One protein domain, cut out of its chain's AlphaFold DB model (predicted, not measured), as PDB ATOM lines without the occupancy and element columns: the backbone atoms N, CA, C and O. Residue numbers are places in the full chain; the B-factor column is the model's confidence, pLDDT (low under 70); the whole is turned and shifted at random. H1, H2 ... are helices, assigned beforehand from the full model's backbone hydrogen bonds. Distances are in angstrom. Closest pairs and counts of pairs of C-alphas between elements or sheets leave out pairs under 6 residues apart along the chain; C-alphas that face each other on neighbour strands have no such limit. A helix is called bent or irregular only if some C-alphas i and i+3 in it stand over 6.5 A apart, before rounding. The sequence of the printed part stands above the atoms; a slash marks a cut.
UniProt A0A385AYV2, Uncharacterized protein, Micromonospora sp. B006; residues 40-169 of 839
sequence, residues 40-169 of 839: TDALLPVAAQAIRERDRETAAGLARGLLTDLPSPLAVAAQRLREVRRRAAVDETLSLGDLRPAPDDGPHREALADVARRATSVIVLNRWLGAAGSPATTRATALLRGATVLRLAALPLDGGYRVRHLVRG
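What this domain is: This is residues 40 to 169 of the 839 residues of an uncharacterized protein of Micromonospora sp. B006 (UniProt A0A385AYV2). A helical hairpin, H5 and H6, makes the core, and H3 crosses both of its helices on one side. A second hairpin, H1 and H2, packs on residues 121 to 128 of H5, while H4 and the poorly formed H7 gather at the other end of the long axis, by the last residues of H6. The printed part has 130 residues with seven named helices, H1 to H7 in chain order, and no named strand: all helix. It is compact, with a radius of gyration of the C-alphas of 15.7 A and spans of 47 by 32 by 25 A.

Where its parts are: H1, residues 45 to 53, begins at C-alpha 45 (189.318, 142.947, 199.111). H2 is residues 56 to 65. H3, residues 74 to 90, is 25.0 A long; H4 is residues 96 to 99. H5, residues 106 to 128, is the longest at 33.8 A. H6, residues 135 to 153, spans 27.7 A. H7, residues 157 to 167, ends at C-alpha 167 (205.640, 116.706, 193.284); it is irregular, with C-alphas 158 and 161 7.5 A apart.

How they stand to each other: H5 and H6 are the hub, touching 4 other helices each; the two residues named with each pair of helices that touch are those whose C-alphas are closest. H5 and H6 touch at Ala 119 and Ala 140, 4.4 A, at a steep tilt of 41 degrees, opposite ways. H3 touches H6 at Leu 81 and Gly 146, 4.5 A, about perpendicular at 74 degrees. H2 touches H5 at Ala 63 and Val 122, 4.8 A. H1 and H2 touch at Ala 50 and Ala 59, 5.7 A. H6 and H7, also a hairpin, touch at Ala 153 and Gly 160, 6.2 A. H4 and H6 only just touch, with 3 pairs of C-alphas within 8 A, the closest Leu 96 and Ala 153, 6.0 A. H5 and H7 are apart. Each O i to N i+4 pair is within hydrogen-bond range in H1, H2, H3 and H6, against 17 of 19 in H5 and 2 of 7 in H7, which has 2 of 8 O i to N i+3 pairs within range; H4 is too short for an O i to N i+4 pair.

The domain as a whole: The C-alphas farthest apart, those of Glu 53 and Thr 93, are 48.9 A apart. The printed part has no cut and no long link. Mean pLDDT of the printed part is 70.9; residues 40 to 43, 87 to 109, 132 to 133 and 152 to 169 are under 70.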
ATOM      1  N   THR A  40     191.748 131.493 203.924       44.88
ATOM      2  CA  THR A  40     190.574 132.195 204.495       44.88
ATOM      3  C   THR A  40     190.492 133.711 204.231       44.88
ATOM      4  O   THR A  40     189.454 134.300 204.503       44.88
ATOM      5  N   ASP A  41     191.481 134.305 203.546       51.12
ATOM      6  CA  ASP A  41     191.415 135.594 202.833       51.12
ATOM      7  C   ASP A  41     191.668 135.437 201.303       51.12
ATOM      8  O   ASP A  41     192.608 136.011 200.745       51.12
ATOM      9  N   ALA A  42     190.898 134.595 200.599       62.88
ATOM     10  CA  ALA A  42     191.282 134.044 199.282       62.88
ATOM     11  C   ALA A  42     191.398 135.073 198.144       62.88
ATOM     12  O   ALA A  42     192.004 134.798 197.107       62.88
ATOM     13  N   LEU A  43     190.827 136.259 198.322       65.12
ATOM     14  CA  LEU A  43     190.890 137.352 197.367       65.12
ATOM     15  C   LEU A  43     191.309 138.618 198.094       65.12
ATOM     16  O   LEU A  43     190.833 138.893 199.193       65.12
ATOM     17  N   LEU A  44     192.134 139.434 197.442       81.25
ATOM     18  CA  LEU A  44     192.310 140.814 197.876       81.25
ATOM     19  C   LEU A  44     190.929 141.492 197.934       81.25
ATOM     20  O   LEU A  44     190.144 141.309 196.997       81.25
ATOM     21  N   PRO A  45     190.624 142.299 198.967       82.25
ATOM     22  CA  PRO A  45     189.318 142.947 199.111       82.25
ATOM     23  C   PRO A  45     188.882 143.705 197.853       82.25
ATOM     24  O   PRO A  45     187.726 143.614 197.449       82.25
ATOM     25  N   VAL A  46     189.838 144.353 197.182       81.94
ATOM     26  CA  VAL A  46     189.636 145.087 195.925       81.94
ATOM     27  C   VAL A  46     189.259 144.154 194.765       81.94
ATOM     28  O   VAL A  46     188.374 144.468 193.976       81.94
ATOM     29  N   ALA A  47     189.869 142.966 194.680       81.12
ATOM     30  CA  ALA A  47     189.518 141.965 193.670       81.12
ATOM     31  C   ALA A  47     188.124 141.369 193.929       81.12
ATOM     32  O   ALA A  47     187.340 141.195 192.998       81.12
ATOM     33  N   ALA A  48     187.789 141.099 195.194       80.38
ATOM     34  CA  ALA A  48     186.455 140.642 195.578       80.38
ATOM     35  C   ALA A  48     185.380 141.711 195.306       80.38
ATOM     36  O   ALA A  48     184.283 141.379 194.859       80.38
ATOM     37  N   GLN A  49     185.690 142.987 195.550       81.44
ATOM     38  CA  GLN A  49     184.802 144.115 195.277       81.44
ATOM     39  C   GLN A  49     184.543 144.288 193.776       81.44
ATOM     40  O   GLN A  49     183.379 144.310 193.386       81.44
ATOM     41  N   ALA A  50     185.584 144.268 192.938       81.94
ATOM     42  CA  ALA A  50     185.434 144.357 191.483       81.94
ATOM     43  C   ALA A  50     184.530 143.242 190.915       81.94
ATOM     44  O   ALA A  50     183.686 143.491 190.055       81.94
ATOM     45  N   ILE A  51     184.647 142.014 191.439       79.06
ATOM     46  CA  ILE A  51     183.774 140.894 191.044       79.06
ATOM     47  C   ILE A  51     182.325 141.127 191.503       79.06
ATOM     48  O   ILE A  51     181.397 140.869 190.735       79.06
ATOM     49  N   ARG A  52     182.113 141.617 192.735       81.62
ATOM     50  CA  ARG A  52     180.772 141.901 193.284       81.62
ATOM     51  C   ARG A  52     180.053 143.013 192.524       81.62
ATOM     52  O   ARG A  52     178.876 142.866 192.213       81.62
ATOM     53  N   GLU A  53     180.766 144.083 192.197       87.38
ATOM     54  CA  GLU A  53     180.248 145.246 191.465       87.38
ATOM     55  C   GLU A  53     180.171 145.000 189.948       87.38
ATOM     56  O   GLU A  53     179.626 145.816 189.211       87.38
ATOM     57  N   ARG A  54     180.667 143.843 189.479       80.25
ATOM     58  CA  ARG A  54     180.778 143.461 188.062       80.25
ATOM     59  C   ARG A  54     181.584 144.458 187.217       80.25
ATOM     60  O   ARG A  54     181.401 144.518 186.000       80.25
ATOM     61  N   ASP A  55     182.520 145.171 187.835       89.31
ATOM     62  CA  ASP A  55     183.424 146.094 187.156       89.31
ATOM     63  C   ASP A  55     184.529 145.316 186.421       89.31
ATOM     64  O   ASP A  55     185.544 144.892 186.987       89.31
ATOM     65  N   ARG A  56     184.300 145.095 185.123       85.00
ATOM     66  CA  ARG A  56     185.223 144.360 184.249       85.00
ATOM     67  C   ARG A  56     186.507 145.120 183.944       85.00
ATOM     68  O   ARG A  56     187.533 144.470 183.746       85.00
ATOM     69  N   GLU A  57     186.467 146.447 183.910       85.31
ATOM     70  CA  GLU A  57     187.634 147.266 183.582       85.31
ATOM     71  C   GLU A  57     188.632 147.243 184.743       85.31
ATOM     72  O   GLU A  57     189.801 146.884 184.557       85.31
ATOM     73  N   THR A  58     188.141 147.468 185.963       85.88
ATOM     74  CA  THR A  58     188.947 147.370 187.184       85.88
ATOM     75  C   THR A  58     189.464 145.946 187.400       85.88
ATOM     76  O   THR A  58     190.644 145.752 187.698       85.88
ATOM     77  N   ALA A  59     188.640 144.918 187.163       84.38
ATOM     78  CA  ALA A  59     189.074 143.522 187.241       84.38
ATOM     79  C   ALA A  59     190.206 143.189 186.249       84.38
ATOM     80  O   ALA A  59     191.161 142.497 186.614       84.38
ATOM     81  N   ALA A  60     190.131 143.687 185.009       85.06
ATOM     82  CA  ALA A  60     191.159 143.475 183.989       85.06
ATOM     83  C   ALA A  60     192.450 144.260 184.276       85.06
ATOM     84  O   ALA A  60     193.547 143.787 183.960       85.06
ATOM     85  N   GLY A  61     192.342 145.443 184.890       85.75
ATOM     86  CA  GLY A  61     193.480 146.196 185.420       85.75
ATOM     87  C   GLY A  61     194.196 145.430 186.535       85.75
ATOM     88  O   GLY A  61     195.399 145.184 186.450       85.75
ATOM     89  N   LEU A  62     193.445 144.948 187.528       86.81
ATOM     90  CA  LEU A  62     193.976 144.164 188.648       86.81
ATOM     91  C   LEU A  62     194.608 142.839 188.187       86.81
ATOM     92  O   LEU A  62     195.707 142.495 188.620       86.81
ATOM     93  N   ALA A  63     193.976 142.111 187.262       83.75
ATOM     94  CA  ALA A  63     194.502 140.843 186.749       83.75
ATOM     95  C   ALA A  63     195.873 140.986 186.057       83.75
ATOM     96  O   ALA A  63     196.685 140.059 186.107       83.75
ATOM     97  N   ARG A  64     196.142 142.145 185.438       82.44
ATOM     98  CA  ARG A  64     197.439 142.481 184.824       82.44
ATOM     99  C   ARG A  64     198.443 143.055 185.832       82.44
ATOM    100  O   ARG A  64     199.636 142.785 185.709       82.44
ATOM    101  N   GLY A  65     197.958 143.824 186.809       82.62
ATOM    102  CA  GLY A  65     198.766 144.613 187.746       82.62
ATOM    103  C   GLY A  65     199.257 143.878 189.000       82.62
ATOM    104  O   GLY A  65     200.316 144.179 189.532       82.62
ATOM    105  N   LEU A  66     198.510 142.896 189.515       86.81
ATOM    106  CA  LEU A  66     198.734 142.390 190.882       86.81
ATOM    107  C   LEU A  66     200.047 141.619 191.108       86.81
ATOM    108  O   LEU A  66     200.460 141.458 192.260       86.81
ATOM    109  N   LEU A  67     200.679 141.131 190.037       84.62
ATOM    110  CA  LEU A  67     201.954 140.398 190.063       84.62
ATOM    111  C   LEU A  67     203.051 141.067 189.213       84.62
ATOM    112  O   LEU A  67     204.115 140.472 189.023       84.62
ATOM    113  N   THR A  68     202.791 142.259 188.676       82.81
ATOM    114  CA  THR A  68     203.765 143.081 187.945       82.81
ATOM    115  C   THR A  68     204.379 144.103 188.902       82.81
ATOM    116  O   THR A  68     203.703 144.579 189.808       82.81
ATOM    117  N   ASP A  69     205.684 144.352 188.764       78.00
ATOM    118  CA  ASP A  69     206.448 145.333 189.554       78.00
ATOM    119  C   ASP A  69     206.213 145.267 191.074       78.00
ATOM    120  O   ASP A  69     205.972 146.266 191.750       78.00
ATOM    121  N   LEU A  70     206.280 144.048 191.630       84.12
ATOM    122  CA  LEU A  70     206.125 143.819 193.066       84.12
ATOM    123  C   LEU A  70     207.184 144.614 193.859       84.12
ATOM    124  O   LEU A  70     208.378 144.422 193.616       84.12
ATOM    125  N   PRO A  71     206.794 145.439 194.849       83.44
ATOM    126  CA  PRO A  71     207.756 146.129 195.700       83.44
ATOM    127  C   PRO A  71     208.548 145.122 196.544       83.44
ATOM    128  O   PRO A  71     208.048 144.050 196.900       83.44
ATOM    129  N   SER A  72     209.785 145.463 196.910       71.88
ATOM    130  CA  SER A  72     210.490 144.743 197.980       71.88
ATOM    131  C   SER A  72     209.718 144.980 199.285       71.88
ATOM    132  O   SER A  72     209.455 146.149 199.576       71.88
ATOM    133  N   PRO A  73     209.270 143.951 200.041       79.06
ATOM    134  CA  PRO A  73     209.756 142.558 200.135       79.06
ATOM    135  C   PRO A  73     208.984 141.474 199.336       79.06
ATOM    136  O   PRO A  73     209.370 140.301 199.354       79.06
ATOM    137  N   LEU A  74     207.909 141.816 198.615       83.06
ATOM    138  CA  LEU A  74     207.066 140.855 197.877       83.06
ATOM    139  C   LEU A  74     207.795 140.204 196.692       83.06
ATOM    140  O   LEU A  74     207.585 139.023 196.407       83.06
ATOM    141  N   ALA A  75     208.683 140.941 196.019       82.69
ATOM    142  CA  ALA A  75     209.509 140.395 194.940       82.69
ATOM    143  C   ALA A  75     210.419 139.249 195.425       82.69
ATOM    144  O   ALA A  75     210.500 138.200 194.781       82.69
ATOM    145  N   VAL A  76     211.033 139.415 196.603       80.19
ATOM    146  CA  VAL A  76     211.903 138.409 197.238       80.19
ATOM    147  C   VAL A  76     211.097 137.168 197.624       80.19
ATOM    148  O   VAL A  76     211.502 136.040 197.338       80.19
ATOM    149  N   ALA A  77     209.907 137.363 198.195       82.06
ATOM    150  CA  ALA A  77     208.995 136.270 198.519       82.06
ATOM    151  C   ALA A  77     208.572 135.485 197.261       82.06
ATOM    152  O   ALA A  77     208.631 134.254 197.248       82.06
ATOM    153  N   ALA A  78     208.225 136.173 196.170       82.31
ATOM    154  CA  ALA A  78     207.868 135.533 194.906       82.31
ATOM    155  C   ALA A  78     209.030 134.731 194.291       82.31
ATOM    156  O   ALA A  78     208.807 133.652 193.736       82.31
ATOM    157  N   GLN A  79     210.267 135.224 194.406       83.44
ATOM    158  CA  GLN A  79     211.460 134.499 193.964       83.44
ATOM    159  C   GLN A  79     211.682 133.224 194.789       83.44
ATOM    160  O   GLN A  79     211.876 132.155 194.207       83.44
ATOM    161  N   ARG A  80     211.549 133.304 196.120       80.56
ATOM    162  CA  ARG A  80     211.669 132.146 197.022       80.56
ATOM    163  C   ARG A  80     210.655 131.049 196.688       80.56
ATOM    164  O   ARG A  80     211.025 129.883 196.600       80.56
ATOM    165  N   LEU A  81     209.396 131.406 196.411       80.19
ATOM    166  CA  LEU A  81     208.359 130.438 196.016       80.19
ATOM    167  C   LEU A  81     208.684 129.703 194.706       80.19
ATOM    168  O   LEU A  81     208.406 128.509 194.581       80.19
ATOM    169  N   ARG A  82     209.279 130.392 193.723       80.81
ATOM    170  CA  ARG A  82     209.693 129.760 192.457       80.81
ATOM    171  C   ARG A  82     210.857 128.804 192.663       80.81
ATOM    172  O   ARG A  82     210.839 127.724 192.080       80.81
ATOM    173  N   GLU A  83     211.824 129.190 193.487       76.00
ATOM    174  CA  GLU A  83     212.992 128.363 193.784       76.00
ATOM    175  C   GLU A  83     212.592 127.083 194.520       76.00
ATOM    176  O   GLU A  83     212.962 125.993 194.095       76.00
ATOM    177  N   VAL A  84     211.731 127.192 195.537       73.94
ATOM    178  CA  VAL A  84     211.185 126.028 196.253       73.94
ATOM    179  C   VAL A  84     210.457 125.088 195.295       73.94
ATOM    180  O   VAL A  84     210.694 123.882 195.311       73.94
ATOM    181  N   ARG A  85     209.612 125.629 194.407       77.62
ATOM    182  CA  ARG A  85     208.936 124.825 193.382       77.62
ATOM    183  C   ARG A  85     209.940 124.129 192.453       77.62
ATOM    184  O   ARG A  85     209.708 122.987 192.068       77.62
ATOM    185  N   ARG A  86     211.002 124.826 192.039       71.50
ATOM    186  CA  ARG A  86     212.005 124.308 191.099       71.50
ATOM    187  C   ARG A  86     212.832 123.193 191.727       71.50
ATOM    188  O   ARG A  86     212.955 122.145 191.112       71.50
ATOM    189  N   ARG A  87     213.330 123.400 192.948       63.62
ATOM    190  CA  ARG A  87     214.094 122.397 193.702       63.62
ATOM    191  C   ARG A  87     213.265 121.157 193.976       63.62
ATOM    192  O   ARG A  87     213.707 120.060 193.662       63.62
ATOM    193  N   ALA A  88     212.026 121.345 194.433       63.00
ATOM    194  CA  ALA A  88     211.109 120.236 194.651       63.00
ATOM    195  C   ALA A  88     210.911 119.394 193.380       63.00
ATOM    196  O   ALA A  88     210.821 118.184 193.479       63.00
ATOM    197  N   ALA A  89     210.883 119.996 192.186       56.72
ATOM    198  CA  ALA A  89     210.645 119.275 190.934       56.72
ATOM    199  C   ALA A  89     211.850 118.491 190.375       56.72
ATOM    200  O   ALA A  89     211.647 117.698 189.459       56.72
ATOM    201  N   VAL A  90     213.076 118.735 190.854       49.34
ATOM    202  CA  VAL A  90     214.313 118.240 190.211       49.34
ATOM    203  C   VAL A  90     215.196 117.432 191.168       49.34
ATOM    204  O   VAL A  90     215.913 116.548 190.711       49.34
ATOM    205  N   ASP A  91     215.142 117.699 192.473       53.22
ATOM    206  CA  ASP A  91     216.033 117.088 193.461       53.22
ATOM    207  C   ASP A  91     215.341 115.947 194.225       53.22
ATOM    208  O   ASP A  91     214.419 116.166 195.012       53.22
ATOM    209  N   GLU A  92     215.783 114.709 193.986       47.34
ATOM    210  CA  GLU A  92     215.237 113.513 194.641       47.34
ATOM    211  C   GLU A  92     215.738 113.313 196.081       47.34
ATOM    212  O   GLU A  92     215.214 112.446 196.786       47.34
ATOM    213  N   THR A  93     216.717 114.114 196.521       43.91
ATOM    214  CA  THR A  93     217.372 114.028 197.838       43.91
ATOM    215  C   THR A  93     216.925 115.111 198.824       43.91
ATOM    216  O   THR A  93     217.362 115.119 199.973       43.91
ATOM    217  N   LEU A  94     216.014 115.994 198.404       52.69
ATOM    218  CA  LEU A  94     215.548 117.138 199.186       52.69
ATOM    219  C   LEU A  94     214.827 116.700 200.479       52.69
ATOM    220  O   LEU A  94     213.754 116.086 200.424       52.69
ATOM    221  N   SER A  95     215.380 117.039 201.648       52.25
ATOM    222  CA  SER A  95     214.794 116.708 202.952       52.25
ATOM    223  C   SER A  95     213.787 117.764 203.426       52.25
ATOM    224  O   SER A  95     213.778 118.914 202.979       52.25
ATOM    225  N   LEU A  96     212.923 117.401 204.385       53.31
ATOM    226  CA  LEU A  96     211.988 118.356 204.999       53.31
ATOM    227  C   LEU A  96     212.720 119.499 205.721       53.31
ATOM    228  O   LEU A  96     212.201 120.614 205.790       53.31
ATOM    229  N   GLY A  97     213.919 119.218 206.244       55.28
ATOM    230  CA  GLY A  97     214.792 120.209 206.868       55.28
ATOM    231  C   GLY A  97     215.259 121.268 205.872       55.28
ATOM    232  O   GLY A  97     215.239 122.450 206.202       55.28
ATOM    233  N   ASP A  98     215.550 120.866 204.632       57.78
ATOM    234  CA  ASP A  98     216.013 121.762 203.560       57.78
ATOM    235  C   ASP A  98     214.913 122.709 203.054       57.78
ATOM    236  O   ASP A  98     215.189 123.769 202.487       57.78
ATOM    237  N   LEU A  99     213.647 122.329 203.253       60.28
ATOM    238  CA  LEU A  99     212.473 123.116 202.875       60.28
ATOM    239  C   LEU A  99     211.948 124.016 204.002       60.28
ATOM    240  O   LEU A  99     211.179 124.944 203.728       60.28
ATOM    241  N   ARG A 100     212.318 123.752 205.262       61.19
ATOM    242  CA  ARG A 100     211.798 124.492 206.413       61.19
ATOM    243  C   ARG A 100     212.474 125.868 206.492       61.19
ATOM    244  O   ARG A 100     213.699 125.947 206.519       61.19
ATOM    245  N   PRO A 101     211.713 126.977 206.535       56.25
ATOM    246  CA  PRO A 101     212.310 128.283 206.782       56.25
ATOM    247  C   PRO A 101     212.946 128.315 208.179       56.25
ATOM    248  O   PRO A 101     212.423 127.698 209.112       56.25
ATOM    249  N   ALA A 102     214.055 129.046 208.320       54.16
ATOM    250  CA  ALA A 102     214.673 129.290 209.617       54.16
ATOM    251  C   ALA A 102     213.645 129.931 210.579       54.16
ATOM    252  O   ALA A 102     212.799 130.713 210.134       54.16
ATOM    253  N   PRO A 103     213.680 129.598 211.881       48.47
ATOM    254  CA  PRO A 103     212.634 129.983 212.831       48.47
ATOM    255  C   PRO A 103     212.422 131.501 213.024       48.47
ATOM    256  O   PRO A 103     211.351 131.869 213.498       48.47
ATOM    257  N   ASP A 104     213.339 132.370 212.578       49.69
ATOM    258  CA  ASP A 104     213.269 133.840 212.748       49.69
ATOM    259  C   ASP A 104     212.759 134.646 211.522       49.69
ATOM    260  O   ASP A 104     212.842 135.873 211.484       49.69
ATOM    261  N   ASP A 105     212.143 134.007 210.521       55.00
ATOM    262  CA  ASP A 105     211.678 134.646 209.268       55.00
ATOM    263  C   ASP A 105     210.309 135.391 209.364       55.00
ATOM    264  O   ASP A 105     209.492 135.361 208.436       55.00
ATOM    265  N   GLY A 106     210.020 136.078 210.476       54.50
ATOM    266  CA  GLY A 106     208.743 136.782 210.731       54.50
ATOM    267  C   GLY A 106     208.227 137.670 209.574       54.50
ATOM    268  O   GLY A 106     207.163 137.374 209.017       54.50
ATOM    269  N   PRO A 107     208.974 138.704 209.136       55.50
ATOM    270  CA  PRO A 107     208.556 139.594 208.042       55.50
ATOM    271  C   PRO A 107     208.494 138.908 206.660       55.50
ATOM    272  O   PRO A 107     207.775 139.360 205.766       55.50
ATOM    273  N   HIS A 108     209.188 137.781 206.462       65.25
ATOM    274  CA  HIS A 108     209.118 137.009 205.217       65.25
ATOM    275  C   HIS A 108     207.841 136.161 205.119       65.25
ATOM    276  O   HIS A 108     207.343 135.927 204.015       65.25
ATOM    277  N   ARG A 109     207.277 135.730 206.253       68.00
ATOM    278  CA  ARG A 109     206.062 134.905 206.301       68.00
ATOM    279  C   ARG A 109     204.822 135.664 205.820       68.00
ATOM    280  O   ARG A 109     204.030 135.111 205.056       68.00
ATOM    281  N   GLU A 110     204.689 136.930 206.206       74.19
ATOM    282  CA  GLU A 110     203.599 137.803 205.749       74.19
ATOM    283  C   GLU A 110     203.718 138.135 204.258       74.19
ATOM    284  O   GLU A 110     202.732 138.052 203.524       74.19
ATOM    285  N   ALA A 111     204.936 138.405 203.775       79.19
ATOM    286  CA  ALA A 111     205.194 138.646 202.356       79.19
ATOM    287  C   ALA A 111     204.871 137.414 201.483       79.19
ATOM    288  O   ALA A 111     204.288 137.549 200.408       79.19
ATOM    289  N   LEU A 112     205.192 136.198 201.946       80.25
ATOM    290  CA  LEU A 112     204.833 134.947 201.262       80.25
ATOM    291  C   LEU A 112     203.311 134.742 201.201       80.25
ATOM    292  O   LEU A 112     202.785 134.330 200.163       80.25
ATOM    293  N   ALA A 113     202.601 135.053 202.290       78.88
ATOM    294  CA  ALA A 113     201.144 134.987 202.335       78.88
ATOM    295  C   ALA A 113     200.490 136.018 201.399       78.88
ATOM    296  O   ALA A 113     199.533 135.683 200.699       78.88
ATOM    297  N   ASP A 114     201.021 137.242 201.320       83.00
ATOM    298  CA  ASP A 114     200.496 138.274 200.421       83.00
ATOM    299  C   ASP A 114     200.737 137.945 198.938       83.00
ATOM    300  O   ASP A 114     199.828 138.064 198.114       83.00
ATOM    301  N   VAL A 115     201.915 137.413 198.585       85.50
ATOM    302  CA  VAL A 115     202.175 136.909 197.223       85.50
ATOM    303  C   VAL A 115     201.207 135.780 196.853       85.50
ATOM    304  O   VAL A 115     200.697 135.758 195.730       85.50
ATOM    305  N   ALA A 116     200.904 134.869 197.785       83.94
ATOM    306  CA  ALA A 116     199.913 133.818 197.559       83.94
ATOM    307  C   ALA A 116     198.500 134.400 197.345       83.94
ATOM    308  O   ALA A 116     197.834 134.021 196.384       83.94
ATOM    309  N   ARG A 117     198.063 135.378 198.153       84.44
ATOM    310  CA  ARG A 117     196.759 136.057 197.985       84.44
ATOM    311  C   ARG A 117     196.641 136.807 196.655       84.44
ATOM    312  O   ARG A 117     195.613 136.712 195.976       84.44
ATOM    313  N   ARG A 118     197.699 137.508 196.234       88.38
ATOM    314  CA  ARG A 118     197.781 138.168 194.917       88.38
ATOM    315  C   ARG A 118     197.700 137.158 193.778       88.38
ATOM    316  O   ARG A 118     196.949 137.374 192.828       88.38
ATOM    317  N   ALA A 119     198.402 136.030 193.890       85.75
ATOM    318  CA  ALA A 119     198.344 134.959 192.903       85.75
ATOM    319  C   ALA A 119     196.940 134.337 192.796       85.75
ATOM    320  O   ALA A 119     196.426 134.191 191.685       85.75
ATOM    321  N   THR A 120     196.275 134.054 193.919       83.44
ATOM    322  CA  THR A 120     194.879 133.584 193.919       83.44
ATOM    323  C   THR A 120     193.944 134.608 193.270       83.44
ATOM    324  O   THR A 120     193.146 134.245 192.407       83.44
ATOM    325  N   SER A 121     194.106 135.896 193.590       84.56
ATOM    326  CA  SER A 121     193.313 136.988 193.002       84.56
ATOM    327  C   SER A 121     193.477 137.075 191.481       84.56
ATOM    328  O   SER A 121     192.483 137.187 190.770       84.56
ATOM    329  N   VAL A 122     194.700 136.938 190.954       85.38
ATOM    330  CA  VAL A 122     194.963 136.910 189.501       85.38
ATOM    331  C   VAL A 122     194.283 135.721 188.822       85.38
ATOM    332  O   VAL A 122     193.710 135.885 187.746       85.38
ATOM    333  N   ILE A 123     194.326 134.530 189.427       80.75
ATOM    334  CA  ILE A 123     193.690 133.329 188.862       80.75
ATOM    335  C   ILE A 123     192.171 133.501 188.819       80.75
ATOM    336  O   ILE A 123     191.549 133.214 187.797       80.75
ATOM    337  N   VAL A 124     191.574 133.984 189.909       80.06
ATOM    338  CA  VAL A 124     190.121 134.152 190.006       80.06
ATOM    339  C   VAL A 124     189.624 135.264 189.080       80.06
ATOM    340  O   VAL A 124     188.655 135.039 188.357       80.06
ATOM    341  N   LEU A 125     190.304 136.415 189.026       80.56
ATOM    342  CA  LEU A 125     189.949 137.511 188.118       80.56
ATOM    343  C   LEU A 125     190.059 137.079 186.651       80.56
ATOM    344  O   LEU A 125     189.110 137.256 185.894       80.56
ATOM    345  N   ASN A 126     191.165 136.440 186.247       83.06
ATOM    346  CA  ASN A 126     191.315 135.951 184.873       83.06
ATOM    347  C   ASN A 126     190.300 134.856 184.530       83.06
ATOM    348  O   ASN A 126     189.815 134.811 183.405       83.06
ATOM    349  N   ARG A 127     189.931 133.992 185.483       81.38
ATOM    350  CA  ARG A 127     188.859 133.010 185.277       81.38
ATOM    351  C   ARG A 127     187.504 133.691 185.076       81.38
ATOM    352  O   ARG A 127     186.780 133.312 184.162       81.38
ATOM    353  N   TRP A 128     187.178 134.697 185.886       80.44
ATOM    354  CA  TRP A 128     185.930 135.462 185.781       80.44
ATOM    355  C   TRP A 128     185.845 136.292 184.486       80.44
ATOM    356  O   TRP A 128     184.771 136.418 183.898       80.44
ATOM    357  N   LEU A 129     186.982 136.792 183.996       81.50
ATOM    358  CA  LEU A 129     187.107 137.518 182.727       81.50
ATOM    359  C   LEU A 129     187.167 136.606 181.484       81.50
ATOM    360  O   LEU A 129     187.209 137.119 180.371       81.50
ATOM    361  N   GLY A 130     187.192 135.276 181.641       77.50
ATOM    362  CA  GLY A 130     187.316 134.331 180.519       77.50
ATOM    363  C   GLY A 130     188.741 134.162 179.962       77.50
ATOM    364  O   GLY A 130     188.925 133.528 178.929       77.50
ATOM    365  N   ALA A 131     189.764 134.667 180.654       77.75
ATOM    366  CA  ALA A 131     191.181 134.642 180.272       77.75
ATOM    367  C   ALA A 131     192.011 133.604 181.067       77.75
ATOM    368  O   ALA A 131     193.172 133.835 181.422       77.75
ATOM    369  N   ALA A 132     191.430 132.438 181.374       67.31
ATOM    370  CA  ALA A 132     192.046 131.429 182.246       67.31
ATOM    371  C   ALA A 132     193.412 130.903 181.745       67.31
ATOM    372  O   ALA A 132     194.247 130.522 182.559       67.31
ATOM    373  N   GLY A 133     193.680 130.940 180.435       68.56
ATOM    374  CA  GLY A 133     194.957 130.526 179.834       68.56
ATOM    375  C   GLY A 133     196.053 131.600 179.780       68.56
ATOM    376  O   GLY A 133     197.073 131.382 179.132       68.56
ATOM    377  N   SER A 134     195.861 132.774 180.396       76.56
ATOM    378  CA  SER A 134     196.829 133.872 180.276       76.56
ATOM    379  C   SER A 134     198.204 133.541 180.900       76.56
ATOM    380  O   SER A 134     198.279 132.824 181.907       76.56
ATOM    381  N   PRO A 135     199.312 134.130 180.399       77.00
ATOM    382  CA  PRO A 135     200.633 133.994 181.019       77.00
ATOM    383  C   PRO A 135     200.665 134.434 182.490       77.00
ATOM    384  O   PRO A 135     201.430 133.886 183.290       77.00
ATOM    385  N   ALA A 136     199.820 135.401 182.867       77.38
ATOM    386  CA  ALA A 136     199.662 135.847 184.247       77.38
ATOM    387  C   ALA A 136     199.071 134.736 185.131       77.38
ATOM    388  O   ALA A 136     199.580 134.500 186.227       77.38
ATOM    389  N   THR A 137     198.085 133.983 184.630       76.75
ATOM    390  CA  THR A 137     197.512 132.813 185.316       76.75
ATOM    391  C   THR A 137     198.551 131.708 185.513       76.75
ATOM    392  O   THR A 137     198.653 131.133 186.598       76.75
ATOM    393  N   THR A 138     199.386 131.436 184.506       75.50
ATOM    394  CA  THR A 138     200.467 130.439 184.605       75.50
ATOM    395  C   THR A 138     201.522 130.840 185.641       75.50
ATOM    396  O   THR A 138     201.928 130.014 186.466       75.50
ATOM    397  N   ARG A 139     201.936 132.117 185.660       79.88
ATOM    398  CA  ARG A 139     202.864 132.662 186.670       79.88
ATOM    399  C   ARG A 139     202.262 132.618 188.078       79.88
ATOM    400  O   ARG A 139     202.943 132.195 189.008       79.88
ATOM    401  N   ALA A 140     200.992 132.985 188.233       80.50
ATOM    402  CA  ALA A 140     200.278 132.918 189.505       80.50
ATOM    403  C   ALA A 140     200.169 131.474 190.030       80.50
ATOM    404  O   ALA A 140     200.473 131.196 191.190       80.50
ATOM    405  N   THR A 141     199.844 130.526 189.149       75.56
ATOM    406  CA  THR A 141     199.757 129.094 189.482       75.56
ATOM    407  C   THR A 141     201.107 128.549 189.952       75.56
ATOM    408  O   THR A 141     201.175 127.721 190.860       75.56
ATOM    409  N   ALA A 142     202.206 129.031 189.365       74.56
ATOM    410  CA  ALA A 142     203.549 128.656 189.779       74.56
ATOM    411  C   ALA A 142     203.892 129.086 191.202       74.56
ATOM    412  O   ALA A 142     204.466 128.293 191.947       74.56
ATOM    413  N   LEU A 143     203.529 130.316 191.554       81.56
ATOM    414  CA  LEU A 143     203.746 130.870 192.885       81.56
ATOM    415  C   LEU A 143     202.910 130.129 193.930       81.56
ATOM    416  O   LEU A 143     203.448 129.745 194.965       81.56
ATOM    417  N   LEU A 144     201.640 129.834 193.628       78.06
ATOM    418  CA  LEU A 144     200.781 129.066 194.535       78.06
ATOM    419  C   LEU A 144     201.317 127.663 194.806       78.06
ATOM    420  O   LEU A 144     201.359 127.256 195.960       78.06
ATOM    421  N   ARG A 145     201.806 126.949 193.782       73.88
ATOM    422  CA  ARG A 145     202.419 125.623 193.974       73.88
ATOM    423  C   ARG A 145     203.622 125.677 194.919       73.88
ATOM    424  O   ARG A 145     203.731 124.830 195.797       73.88
ATOM    425  N   GLY A 146     204.489 126.682 194.774       75.25
ATOM    426  CA  GLY A 146     205.602 126.897 195.703       75.25
ATOM    427  C   GLY A 146     205.134 127.191 197.131       75.25
ATOM    428  O   GLY A 146     205.695 126.664 198.090       75.25
ATOM    429  N   ALA A 147     204.071 127.990 197.284       77.94
ATOM    430  CA  ALA A 147     203.521 128.341 198.595       77.94
ATOM    431  C   ALA A 147     202.900 127.127 199.299       77.94
ATOM    432  O   ALA A 147     203.068 126.958 200.507       77.94
ATOM    433  N   THR A 148     202.233 126.252 198.543       72.81
ATOM    434  CA  THR A 148     201.696 124.986 199.054       72.81
ATOM    435  C   THR A 148     202.811 124.071 199.558       72.81
ATOM    436  O   THR A 148     202.687 123.529 200.652       72.81
ATOM    437  N   VAL A 149     203.920 123.943 198.818       72.81
ATOM    438  CA  VAL A 149     205.079 123.131 199.241       72.81
ATOM    439  C   VAL A 149     205.648 123.628 200.574       72.81
ATOM    440  O   VAL A 149     205.848 122.824 201.481       72.81
ATOM    441  N   LEU A 150     205.831 124.943 200.742       73.81
ATOM    442  CA  LEU A 150     206.315 125.513 202.008       73.81
ATOM    443  C   LEU A 150     205.344 125.311 203.177       73.81
ATOM    444  O   LEU A 150     205.781 125.010 204.285       73.81
ATOM    445  N   ARG A 151     204.030 125.464 202.960       71.12
ATOM    446  CA  ARG A 151     203.032 125.230 204.019       71.12
ATOM    447  C   ARG A 151     202.995 123.770 204.455       71.12
ATOM    448  O   ARG A 151     202.892 123.514 205.648       71.12
ATOM    449  N   LEU A 152     203.119 122.836 203.513       66.19
ATOM    450  CA  LEU A 152     203.208 121.407 203.815       66.19
ATOM    451  C   LEU A 152     204.484 121.071 204.598       66.19
ATOM    452  O   LEU A 152     204.416 120.308 205.554       66.19
ATOM    453  N   ALA A 153     205.617 121.687 204.244       65.62
ATOM    454  CA  ALA A 153     206.887 121.513 204.953       65.62
ATOM    455  C   ALA A 153     206.896 122.124 206.372       65.62
ATOM    456  O   ALA A 153     207.714 121.738 207.202       65.62
ATOM    457  N   ALA A 154     206.001 123.073 206.665       65.94
ATOM    458  CA  ALA A 154     205.891 123.732 207.969       65.94
ATOM    459  C   ALA A 154     204.951 123.016 208.965       65.94
ATOM    460  O   ALA A 154     204.802 123.488 210.095       65.94
ATOM    461  N   LEU A 155     204.302 121.916 208.566       62.03
ATOM    462  CA  LEU A 155     203.460 121.099 209.449       62.03
ATOM    463  C   LEU A 155     204.323 120.175 210.344       62.03
ATOM    464  O   LEU A 155     205.435 119.823 209.951       62.03
ATOM    465  N   PRO A 156     203.843 119.773 211.541       55.09
ATOM    466  CA  PRO A 156     204.519 118.780 212.388       55.09
ATOM    467  C   PRO A 156     204.783 117.455 211.644       55.09
ATOM    468  O   PRO A 156     204.070 117.139 210.691       55.09
ATOM    469  N   LEU A 157     205.804 116.701 212.081       48.03
ATOM    470  CA  LEU A 157     206.445 115.565 211.380       48.03
ATOM    471  C   LEU A 157     205.497 114.485 210.817       48.03
ATOM    472  O   LEU A 157     205.839 113.867 209.811       48.03
ATOM    473  N   ASP A 158     204.275 114.346 211.330       44.75
ATOM    474  CA  ASP A 158     203.244 113.445 210.785       44.75
ATOM    475  C   ASP A 158     202.765 113.850 209.365       44.75
ATOM    476  O   ASP A 158     202.118 113.077 208.655       44.75
ATOM    477  N   GLY A 159     203.070 115.079 208.920       40.50
ATOM    478  CA  GLY A 159     202.723 115.617 207.596       40.50
ATOM    479  C   GLY A 159     203.837 115.560 206.539       40.50
ATOM    480  O   GLY A 159     203.564 115.822 205.363       40.50
ATOM    481  N   GLY A 160     205.073 115.220 206.924       42.28
ATOM    482  CA  GLY A 160     206.272 115.402 206.093       42.28
ATOM    483  C   GLY A 160     206.388 114.471 204.879       42.28
ATOM    484  O   GLY A 160     206.883 114.871 203.824       42.28
ATOM    485  N   TYR A 161     205.836 113.259 204.958       42.56
ATOM    486  CA  TYR A 161     205.916 112.255 203.884       42.56
ATOM    487  C   TYR A 161     205.117 112.602 202.613       42.56
ATOM    488  O   TYR A 161     205.232 111.937 201.582       42.56
ATOM    489  N   ARG A 162     204.314 113.674 202.638       49.84
ATOM    490  CA  ARG A 162     203.367 114.024 201.564       49.84
ATOM    491  C   ARG A 162     203.932 114.961 200.495       49.84
ATOM    492  O   ARG A 162     203.336 115.085 199.425       49.84
ATOM    493  N   VAL A 163     205.094 115.578 200.730       46.56
ATOM    494  CA  VAL A 163     205.731 116.486 199.755       46.56
ATOM    495  C   VAL A 163     206.223 115.717 198.521       46.56
ATOM    496  O   VAL A 163     206.036 116.177 197.396       46.56
ATOM    497  N   ARG A 164     206.736 114.491 198.700       40.41
ATOM    498  CA  ARG A 164     207.239 113.647 197.601       40.41
ATOM    499  C   ARG A 164     206.130 113.167 196.650       40.41
ATOM    500  O   ARG A 164     206.352 113.091 195.442       40.41
ATOM    501  N   HIS A 165     204.923 112.912 197.167       41.16
ATOM    502  CA  HIS A 165     203.759 112.511 196.362       41.16
ATOM    503  C   HIS A 165     203.109 113.680 195.602       41.16
ATOM    504  O   HIS A 165     202.638 113.488 194.483       41.16
ATOM    505  N   LEU A 166     203.121 114.897 196.162       46.81
ATOM    506  CA  LEU A 166     202.566 116.086 195.497       46.81
ATOM    507  C   LEU A 166     203.379 116.525 194.271       46.81
ATOM    508  O   LEU A 166     202.844 117.110 193.330       46.81
ATOM    509  N   VAL A 167     204.683 116.261 194.298       46.34
ATOM    510  CA  VAL A 167     205.640 116.706 193.284       46.34
ATOM    511  C   VAL A 167     205.654 115.790 192.054       46.34
ATOM    512  O   VAL A 167     205.881 116.272 190.946       46.34
ATOM    513  N   ARG A 168     205.322 114.498 192.198       43.62
ATOM    514  CA  ARG A 168     205.297 113.521 191.089       43.62
ATOM    515  C   ARG A 168     203.941 113.383 190.372       43.62
ATOM    516  O   ARG A 168     203.629 112.335 189.819       43.62
ATOM    517  N   GLY A 169     203.155 114.458 190.300       42.66
ATOM    518  CA  GLY A 169     202.146 114.589 189.240       42.66
ATOM    519  C   GLY A 169     200.816 113.843 189.414       42.66
ATOM    520  O   GLY A 169     200.186 113.531 188.407       42.66
TER     521      GLY A 169